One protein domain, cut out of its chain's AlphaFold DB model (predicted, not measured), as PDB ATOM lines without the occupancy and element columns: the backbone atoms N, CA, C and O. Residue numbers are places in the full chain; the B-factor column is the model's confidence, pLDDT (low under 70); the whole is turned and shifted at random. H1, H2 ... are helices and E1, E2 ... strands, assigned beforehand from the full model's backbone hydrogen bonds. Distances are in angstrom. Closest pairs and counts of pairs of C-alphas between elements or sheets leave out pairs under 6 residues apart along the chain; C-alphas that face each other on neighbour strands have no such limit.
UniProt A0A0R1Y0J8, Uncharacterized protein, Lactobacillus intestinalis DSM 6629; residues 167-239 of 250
ATOM      1  N   GLN A 167       0.711  32.214  29.314       94.88
ATOM      2  CA  GLN A 167       0.046  31.026  28.772       94.88
ATOM      3  C   GLN A 167      -0.658  31.336  27.450       94.88
ATOM      4  O   GLN A 167      -0.417  30.653  26.456       94.88
ATOM      5  N   TYR A 168      -1.464  32.401  27.412       92.56
ATOM      6  CA  TYR A 168      -2.122  32.867  26.190       92.56
ATOM      7  C   TYR A 168      -1.111  33.127  25.069       92.56
ATOM      8  O   TYR A 168      -1.301  32.691  23.932       92.56
ATOM      9  N   PHE A 169      -0.007  33.802  25.392       92.94
ATOM     10  CA  PHE A 169       1.036  34.104  24.423       92.94
ATOM     11  C   PHE A 169       1.790  32.854  23.953       92.94
ATOM     12  O   PHE A 169       2.063  32.705  22.762       92.94
ATOM     13  N   GLY A 170       2.089  31.925  24.860       92.12
ATOM     14  CA  GLY A 170       2.744  30.659  24.535       92.12
ATOM     15  C   GLY A 170       1.884  29.738  23.666       92.12
ATOM     16  O   GLY A 170       2.422  28.990  22.861       92.12
ATOM     17  N   GLN A 171       0.557  29.828  23.775       91.19
ATOM     18  CA  GLN A 171      -0.391  29.019  22.999       91.19
ATOM     19  C   GLN A 171      -0.845  29.672  21.685       91.19
ATOM     20  O   GLN A 171      -1.570  29.054  20.906       91.19
ATOM     21  N   LYS A 172      -0.448  30.918  21.407       88.69
ATOM     22  CA  LYS A 172      -0.760  31.576  20.129       88.69
ATOM     23  C   LYS A 172      -0.118  30.820  18.961       88.69
ATOM     24  O   LYS A 172       1.053  30.457  19.021       88.69
ATOM     25  N   SER A 173      -0.855  30.609  17.875       84.25
ATOM     26  CA  SER A 173      -0.265  30.033  16.664       84.25
ATOM     27  C   SER A 173       0.679  31.035  15.998       84.25
ATOM     28  O   SER A 173       0.443  32.248  16.038       84.25
ATOM     29  N   SER A 174       1.711  30.532  15.318       76.38
ATOM     30  CA  SER A 174       2.604  31.371  14.508       76.38
ATOM     31  C   SER A 174       1.841  32.140  13.426       76.38
ATOM     32  O   SER A 174       2.238  33.240  13.063       76.38
ATOM     33  N   GLU A 175       0.694  31.617  12.976       76.38
ATOM     34  CA  GLU A 175      -0.183  32.300  12.020       76.38
ATOM     35  C   GLU A 175      -0.772  33.578  12.606       76.38
ATOM     36  O   GLU A 175      -0.693  34.642  12.003       76.38
ATOM     37  N   SER A 176      -1.336  33.483  13.811       80.75
ATOM     38  CA  SER A 176      -1.929  34.629  14.494       80.75
ATOM     39  C   SER A 176      -0.888  35.699  14.819       80.75
ATOM     40  O   SER A 176      -1.233  36.877  14.871       80.75
ATOM     41  N   ILE A 177       0.362  35.292  15.048       82.75
ATOM     42  CA  ILE A 177       1.492  36.197  15.280       82.75
ATOM     43  C   ILE A 177       1.891  36.901  13.977       82.75
ATOM     44  O   ILE A 177       2.012  38.123  13.961       82.75
ATOM     45  N   GLN A 178       2.028  36.155  12.875       76.56
ATOM     46  CA  GLN A 178       2.387  36.698  11.557       76.56
ATOM     47  C   GLN A 178       1.342  37.680  11.013       76.56
ATOM     48  O   GLN A 178       1.707  38.702  10.441       76.56
ATOM     49  N   HIS A 179       0.051  37.411  11.228       80.06
ATOM     50  CA  HIS A 179      -1.034  38.295  10.790       80.06
ATOM     51  C   HIS A 179      -1.200  39.553  11.662       80.06
ATOM     52  O   HIS A 179      -2.059  40.382  11.370       80.06
ATOM     53  N   ASN A 180      -0.397  39.727  12.722       78.25
ATOM     54  CA  ASN A 180      -0.444  40.915  13.574       78.25
ATOM     55  C   ASN A 180       0.961  41.497  13.858       78.25
ATOM     56  O   ASN A 180       1.402  41.550  15.011       78.25
ATOM     57  N   PRO A 181       1.675  41.967  12.818       71.94
ATOM     58  CA  PRO A 181       3.063  42.427  12.934       71.94
ATOM     59  C   PRO A 181       3.218  43.711  13.765       71.94
ATOM     60  O   PRO A 181       4.303  44.008  14.257       71.94
ATOM     61  N   TYR A 182       2.139  44.473  13.967       72.56
ATOM     62  CA  TYR A 182       2.147  45.646  14.845       72.56
ATOM     63  C   TYR A 182       2.184  45.270  16.333       72.56
ATOM     64  O   TYR A 182       2.688  46.041  17.148       72.56
ATOM     65  N   ALA A 183       1.673  44.089  16.692       77.69
ATOM     66  CA  ALA A 183       1.657  43.598  18.067       77.69
ATOM     67  C   ALA A 183       2.894  42.755  18.418       77.69
ATOM     68  O   ALA A 183       3.298  42.726  19.584       77.69
ATOM     69  N   PHE A 184       3.499  42.082  17.433       84.31
ATOM     70  CA  PHE A 184       4.576  41.115  17.650       84.31
ATOM     71  C   PHE A 184       5.821  41.430  16.823       84.31
ATOM     72  O   PHE A 184       5.737  41.664  15.623       84.31
ATOM     73  N   LYS A 185       6.999  41.354  17.452       85.88
ATOM     74  CA  LYS A 185       8.291  41.412  16.749       85.88
ATOM     75  C   LYS A 185       8.942  40.042  16.758       85.88
ATOM     76  O   LYS A 185       9.088  39.461  17.830       85.88
ATOM     77  N   THR A 186       9.342  39.544  15.596       86.31
ATOM     78  CA  THR A 186       9.928  38.209  15.448       86.31
ATOM     79  C   THR A 186      11.392  38.283  15.023       86.31
ATOM     80  O   THR A 186      11.812  39.195  14.313       86.31
ATOM     81  N   THR A 187      12.201  37.334  15.483       87.69
ATOM     82  CA  THR A 187      13.596  37.153  15.058       87.69
ATOM     83  C   THR A 187      13.924  35.670  15.133       87.69
ATOM     84  O   THR A 187      13.568  35.023  16.114       87.69
ATOM     85  N   GLN A 188      14.572  35.124  14.110       86.50
ATOM     86  CA  GLN A 188      14.968  33.719  14.070       86.50
ATOM     87  C   GLN A 188      16.489  33.607  14.151       86.50
ATOM     88  O   GLN A 188      17.194  34.366  13.490       86.50
ATOM     89  N   ASP A 189      16.969  32.666  14.958       85.44
ATOM     90  CA  ASP A 189      18.382  32.321  15.102       85.44
ATOM     91  C   ASP A 189      18.502  30.795  15.222       85.44
ATOM     92  O   ASP A 189      18.139  30.200  16.240       85.44
ATOM     93  N   GLY A 190      18.918  30.147  14.131       87.69
ATOM     94  CA  GLY A 190      18.914  28.688  14.007       87.69
ATOM     95  C   GLY A 190      17.522  28.079  14.225       87.69
ATOM     96  O   GLY A 190      16.544  28.486  13.586       87.69
ATOM     97  N   ASP A 191      17.446  27.118  15.151       86.00
ATOM     98  CA  ASP A 191      16.215  26.417  15.548       86.00
ATOM     99  C   ASP A 191      15.335  27.220  16.519       86.00
ATOM    100  O   ASP A 191      14.252  26.765  16.902       86.00
ATOM    101  N   LEU A 192      15.790  28.404  16.942       88.69
ATOM    102  CA  LEU A 192      15.085  29.249  17.895       88.69
ATOM    103  C   LEU A 192      14.354  30.385  17.179       88.69
ATOM    104  O   LEU A 192      14.949  31.200  16.471       88.69
ATOM    105  N   LEU A 193      13.052  30.489  17.431       89.38
ATOM    106  CA  LEU A 193      12.234  31.625  17.029       89.38
ATOM    107  C   LEU A 193      11.891  32.471  18.258       89.38
ATOM    108  O   LEU A 193      11.184  32.038  19.169       89.38
ATOM    109  N   TYR A 194      12.370  33.707  18.256       90.75
ATOM    110  CA  TYR A 194      12.118  34.710  19.278       90.75
ATOM    111  C   TYR A 194      10.942  35.581  18.862       90.75
ATOM    112  O   TYR A 194      10.919  36.125  17.759       90.75
ATOM    113  N   ILE A 195       9.969  35.740  19.753       91.50
ATOM    114  CA  ILE A 195       8.769  36.540  19.517       91.50
ATOM    115  C   ILE A 195       8.583  37.458  20.718       91.50
ATOM    116  O   ILE A 195       8.404  37.002  21.847       91.50
ATOM    117  N   LEU A 196       8.620  38.763  20.486       92.12
ATOM    118  CA  LEU A 196       8.405  39.779  21.503       92.12
ATOM    119  C   LEU A 196       6.982  40.323  21.403       92.12
ATOM    120  O   LEU A 196       6.536  40.690  20.316       92.12
ATOM    121  N   TRP A 197       6.294  40.416  22.539       92.69
ATOM    122  CA  TRP A 197       4.941  40.955  22.636       92.69
ATOM    123  C   TRP A 197       4.850  42.036  23.711       92.69
ATOM    124  O   TRP A 197       5.363  41.875  24.821       92.69
ATOM    125  N   ASN A 198       4.162  43.131  23.383       90.31
ATOM    126  CA  ASN A 198       3.746  44.139  24.348       90.31
ATOM    127  C   ASN A 198       2.250  43.958  24.673       90.31
ATOM    128  O   ASN A 198       1.415  44.324  23.845       90.31
ATOM    129  N   PRO A 199       1.892  43.406  25.848       84.94
ATOM    130  CA  PRO A 199       0.498  43.149  26.201       84.94
ATOM    131  C   PRO A 199      -0.294  44.411  26.585       84.94
ATOM    132  O   PRO A 199      -1.507  44.314  26.764       84.94
ATOM    133  N   GLY A 200       0.344  45.582  26.713       83.25
ATOM    134  CA  GLY A 200      -0.336  46.852  26.986       83.25
ATOM    135  C   GLY A 200       0.362  47.720  28.033       83.25
ATOM    136  O   GLY A 200       1.448  47.409  28.518       83.25
ATOM    137  N   GLN A 201      -0.274  48.841  28.389       76.12
ATOM    138  CA  GLN A 201       0.272  49.787  29.366       76.12
ATOM    139  C   GLN A 201       0.443  49.143  30.751       76.12
ATOM    140  O   GLN A 201      -0.384  48.346  31.186       76.12
ATOM    141  N   HIS A 202       1.522  49.514  31.449       80.31
ATOM    142  CA  HIS A 202       1.877  49.041  32.797       80.31
ATOM    143  C   HIS A 202       2.136  47.531  32.944       80.31
ATOM    144  O   HIS A 202       2.340  47.054  34.062       80.31
ATOM    145  N   LEU A 203       2.184  46.784  31.840       84.12
ATOM    146  CA  LEU A 203       2.568  45.377  31.818       84.12
ATOM    147  C   LEU A 203       3.977  45.218  31.234       84.12
ATOM    148  O   LEU A 203       4.386  46.001  30.374       84.12
ATOM    149  N   PRO A 204       4.750  44.222  31.693       88.69
ATOM    150  CA  PRO A 204       6.068  43.988  31.137       88.69
ATOM    151  C   PRO A 204       5.980  43.425  29.715       88.69
ATOM    152  O   PRO A 204       5.050  42.694  29.371       88.69
ATOM    153  N   LEU A 205       7.014  43.702  28.920       91.75
ATOM    154  CA  LEU A 205       7.231  43.018  27.649       91.75
ATOM    155  C   LEU A 205       7.423  41.520  27.893       91.75
ATOM    156  O   LEU A 205       8.135  41.117  28.817       91.75
ATOM    157  N   LEU A 206       6.815  40.699  27.044       93.81
ATOM    158  CA  LEU A 206       6.953  39.250  27.088       93.81
ATOM    159  C   LEU A 206       7.812  38.772  25.925       93.81
ATOM    160  O   LEU A 206       7.616  39.196  24.786       93.81
ATOM    161  N   LEU A 207       8.745  37.871  26.215       94.00
ATOM    162  CA  LEU A 207       9.550  37.174  25.222       94.00
ATOM    163  C   LEU A 207       9.118  35.715  25.180       94.00
ATOM    164  O   LEU A 207       9.255  35.000  26.168       94.00
ATOM    165  N   ARG A 208       8.638  35.275  24.027       93.44
ATOM    166  CA  ARG A 208       8.429  33.873  23.704       93.44
ATOM    167  C   ARG A 208       9.619  33.363  22.899       93.44
ATOM    168  O   ARG A 208      10.110  34.059  22.016       93.44
ATOM    169  N   ILE A 209      10.070  32.162  23.226       92.44
ATOM    170  CA  ILE A 209      11.110  31.432  22.512       92.44
ATOM    171  C   ILE A 209      10.516  30.080  22.146       92.44
ATOM    172  O   ILE A 209      10.176  29.300  23.036       92.44
ATOM    173  N   ASP A 210      10.387  29.838  20.852       91.50
ATOM    174  CA  ASP A 210      10.020  28.544  20.296       91.50
ATOM    175  C   ASP A 210      11.291  27.824  19.869       91.50
ATOM    176  O   ASP A 210      12.085  28.385  19.119       91.50
ATOM    177  N   ASP A 211      11.482  26.604  20.355       90.94
ATOM    178  CA  ASP A 211      12.612  25.754  20.004       90.94
ATOM    179  C   ASP A 211      12.123  24.594  19.136       90.94
ATOM    180  O   ASP A 211      11.454  23.674  19.617       90.94
ATOM    181  N   ALA A 212      12.446  24.649  17.844       85.44
ATOM    182  CA  ALA A 212      12.044  23.635  16.876       85.44
ATOM    183  C   ALA A 212      12.734  22.279  17.108       85.44
ATOM    184  O   ALA A 212      12.158  21.241  16.777       85.44
ATOM    185  N   SER A 213      13.925  22.268  17.721       87.38
ATOM    186  CA  SER A 213      14.679  21.040  18.006       87.38
ATOM    187  C   SER A 213      14.022  20.222  19.123       87.38
ATOM    188  O   SER A 213      13.948  18.994  19.051       87.38
ATOM    189  N   THR A 214      13.479  20.900  20.139       89.69
ATOM    190  CA  THR A 214      12.831  20.256  21.293       89.69
ATOM    191  C   THR A 214      11.304  20.277  21.229       89.69
ATOM    192  O   THR A 214      10.652  19.574  22.003       89.69
ATOM    193  N   ASN A 215      10.714  21.031  20.297       88.38
ATOM    194  CA  ASN A 215       9.281  21.333  20.229       88.38
ATOM    195  C   ASN A 215       8.742  21.971  21.523       88.38
ATOM    196  O   ASN A 215       7.599  21.715  21.926       88.38
ATOM    197  N   ILE A 216       9.563  22.788  22.192       92.25
ATOM    198  CA  ILE A 216       9.205  23.471  23.438       92.25
ATOM    199  C   ILE A 216       9.099  24.979  23.213       92.25
ATOM    200  O   ILE A 216      10.005  25.632  22.701       92.25
ATOM    201  N   THR A 217       7.998  25.550  23.691       93.88
ATOM    202  CA  THR A 217       7.786  26.992  23.779       93.88
ATOM    203  C   THR A 217       7.982  27.448  25.212       93.88
ATOM    204  O   THR A 217       7.333  26.935  26.123       93.88
ATOM    205  N   ASN A 218       8.826  28.453  25.417       95.25
ATOM    206  CA  ASN A 218       9.010  29.106  26.706       95.25
ATOM    207  C   ASN A 218       8.644  30.585  26.615       95.25
ATOM    208  O   ASN A 218       8.960  31.241  25.628       95.25
ATOM    209  N   VAL A 219       8.013  31.124  27.657       95.50
ATOM    210  CA  VAL A 219       7.683  32.551  27.750       95.50
ATOM    211  C   VAL A 219       8.296  33.144  29.005       95.50
ATOM    212  O   VAL A 219       8.217  32.564  30.091       95.50
ATOM    213  N   TYR A 220       8.881  34.323  28.850       95.12
ATOM    214  CA  TYR A 220       9.598  35.052  29.879       95.12
ATOM    215  C   TYR A 220       9.134  36.508  29.949       95.12
ATOM    216  O   TYR A 220       8.654  37.075  28.967       95.12
ATOM    217  N   ILE A 221       9.346  37.140  31.102       92.94
ATOM    218  CA  ILE A 221       9.409  38.598  31.218       92.94
ATOM    219  C   ILE A 221      10.685  39.052  30.527       92.94
ATOM    220  O   ILE A 221      11.769  38.762  31.027       92.94
ATOM    221  N   TYR A 222      10.567  39.781  29.425       89.44
ATOM    222  CA  TYR A 222      11.727  40.284  28.708       89.44
ATOM    223  C   TYR A 222      12.458  41.350  29.531       89.44
ATOM    224  O   TYR A 222      11.839  42.287  30.038       89.44
ATOM    225  N   ASN A 223      13.781  41.225  29.644       86.69
ATOM    226  CA  ASN A 223      14.612  42.188  30.356       86.69
ATOM    227  C   ASN A 223      15.807  42.603  29.495       86.69
ATOM    228  O   ASN A 223      16.871  41.999  29.565       86.69
ATOM    229  N   LYS A 224      15.645  43.668  28.705       77.06
ATOM    230  CA  LYS A 224      16.677  44.145  27.770       77.06
ATOM    231  C   LYS A 224      18.010  44.513  28.446       77.06
ATOM    232  O   LYS A 224      19.048  44.423  27.802       77.06
ATOM    233  N   HIS A 225      17.978  44.945  29.707       78.44
ATOM    234  CA  HIS A 225      19.129  45.525  30.411       78.44
ATOM    235  C   HIS A 225      19.557  44.724  31.651       78.44
ATOM    236  O   HIS A 225      20.281  45.249  32.491       78.44
ATOM    237  N   GLY A 226      19.084  43.486  31.804       69.31
ATOM    238  CA  GLY A 226      19.440  42.637  32.942       69.31
ATOM    239  C   GLY A 226      20.530  41.623  32.625       69.31
ATOM    240  O   GLY A 226      20.696  41.224  31.475       69.31
ATOM    241  N   ASP A 227      21.176  41.117  33.678       71.88
ATOM    242  CA  ASP A 227      22.200  40.058  33.611       71.88
ATOM    243  C   ASP A 227      21.694  38.776  32.925       71.88
ATOM    244  O   ASP A 227      22.464  38.006  32.357       71.88
ATOM    245  N   ASN A 228      20.375  38.555  32.955       76.56
ATOM    246  CA  ASN A 228      19.693  37.550  32.155       76.56
ATOM    247  C   ASN A 228      18.762  38.245  31.143       76.56
ATOM    248  O   ASN A 228      17.645  38.618  31.519       76.56
ATOM    249  N   PRO A 229      19.169  38.383  29.867       73.06
ATOM    250  CA  PRO A 229      18.407  39.125  28.861       73.06
ATOM    251  C   PRO A 229      17.076  38.455  28.489       73.06
ATOM    252  O   PRO A 229      16.134  39.117  28.048       73.06
ATOM    253  N   ARG A 230      16.960  37.137  28.713       76.25
ATOM    254  CA  ARG A 230      15.690  36.409  28.575       76.25
ATOM    255  C   ARG A 230      14.734  36.739  29.723       76.25
ATOM    256  O   ARG A 230      13.531  36.659  29.540       76.25
ATOM    257  N   GLY A 231      15.272  37.152  30.871       85.69
ATOM    258  CA  GLY A 231      14.550  37.532  32.078       85.69
ATOM    259  C   GLY A 231      13.867  36.361  32.790       85.69
ATOM    260  O   GLY A 231      14.376  35.239  32.806       85.69
ATOM    261  N   ARG A 232      12.748  36.629  33.475       90.44
ATOM    262  CA  ARG A 232      12.105  35.655  34.379       90.44
ATOM    263  C   ARG A 232      11.130  34.756  33.628       90.44
ATOM    264  O   ARG A 232      10.206  35.260  33.002       90.44
ATOM    265  N   HIS A 233      11.291  33.443  33.754       93.62
ATOM    266  CA  HIS A 233      10.396  32.446  33.159       93.62
ATOM    267  C   HIS A 233       8.977  32.503  33.747       93.62
ATOM    268  O   HIS A 233       8.806  32.696  34.953       93.62
ATOM    269  N   LEU A 234       7.968  32.350  32.885       94.38
ATOM    270  CA  LEU A 234       6.545  32.409  33.235       94.38
ATOM    271  C   LEU A 234       5.741  31.198  32.749       94.38
ATOM    272  O   LEU A 234       4.768  30.825  33.405       94.38
ATOM    273  N   TYR A 235       6.102  30.613  31.606       96.00
ATOM    274  CA  TYR A 235       5.337  29.529  30.989       96.00
ATOM    275  C   TYR A 235       6.215  28.616  30.129       96.00
ATOM    276  O   TYR A 235       7.134  29.088  29.462       96.00
ATOM    277  N   THR A 236       5.878  27.324  30.116       95.88
ATOM    278  CA  THR A 236       6.414  26.311  29.196       95.88
ATOM    279  C   THR A 236       5.253  25.539  28.573       95.88
ATOM    280  O   THR A 236       4.324  25.141  29.277       95.88
ATOM    281  N   GLY A 237       5.319  25.301  27.267       92.69
ATOM    282  CA  GLY A 237       4.338  24.539  26.503       92.69
ATOM    283  C   GLY A 237       4.967  23.834  25.305       92.69
ATOM    284  O   GLY A 237       6.180  23.884  25.113       92.69
ATOM    285  N   ARG A 238       4.136  23.174  24.496       89.62
ATOM    286  CA  ARG A 238       4.565  22.592  23.218       89.62
ATOM    287  C   ARG A 238       4.553  23.657  22.130       89.62
ATOM    288  O   ARG A 238       3.595  24.425  22.052       89.62
ATOM    289  N   THR A 239       5.567  23.654  21.276       82.31
ATOM    290  CA  THR A 239       5.618  24.550  20.121       82.31
ATOM    291  C   THR A 239       4.562  24.171  19.097       82.31
ATOM    292  O   THR A 239       4.467  23.026  18.660       82.31
TER     293      THR A 239
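This is residues 167 to 239 of the 250 residues of an uncharacterized protein of Lactobacillus intestinalis DSM 6629 (UniProt A0A0R1Y0J8). One twisted wall of five antiparallel strands has two short helices, H1 and H2, over one face; its other face has no named helix. The 73 printed residues hold two named helices and then five named strands, in the order H1 H2 E1 E2 E3 E4 E5, and the sheet runs E1 E2 E3 E4 E5. The class is mixed, helices and strands. The whole is compact, with a radius of gyration of the C-alphas of 11.6 A, and spans 30 by 28 by 21 A.

H1, residues 167 to 171, is on the sheet over E4, residues 216 to 221, at a height of 7.3 A; their closest C-alphas, Gly 170 and Val 219, are 6.2 A apart. H2, residues 174 to 178, is on the same face at a height of 9.6 A, only just over E2, residues 192 to 197, on which 3 of its C-alphas fall. H1 and H2 are apart. In both helices every O i to N i+4 pair is within hydrogen-bond range. E1, residues 184 to 189, to E5, residues 232 to 238, form a meander, each strand the antiparallel neighbour of the one before, with E3 at residues 206 to 211. Within hydrogen-bond range are N 187 and O 194 at 2.9 A for E1 and E2, N 195 and O 208 at 2.8 A for E2 and E3, N 209 and O 218 at 2.8 A for E3 and E4, and N 217 and O 237 at 2.8 A for E4 and E5.

H1 begins at C-alpha 167 (0.046, 31.026, 28.772); H1 and H2 are each 6.1 A long. E1 to E5 measure 16.6 A, 16.2 A, 16.3 A, 17.0 A and 18.8 A. E5 ends at C-alpha 238 (4.565, 22.592, 23.218).

The C-alphas farthest apart, those of His 202 and Ser 213, are 34.2 A from each other. The printed part has no cut and no long link; residue 226 alone has a pLDDT under 70.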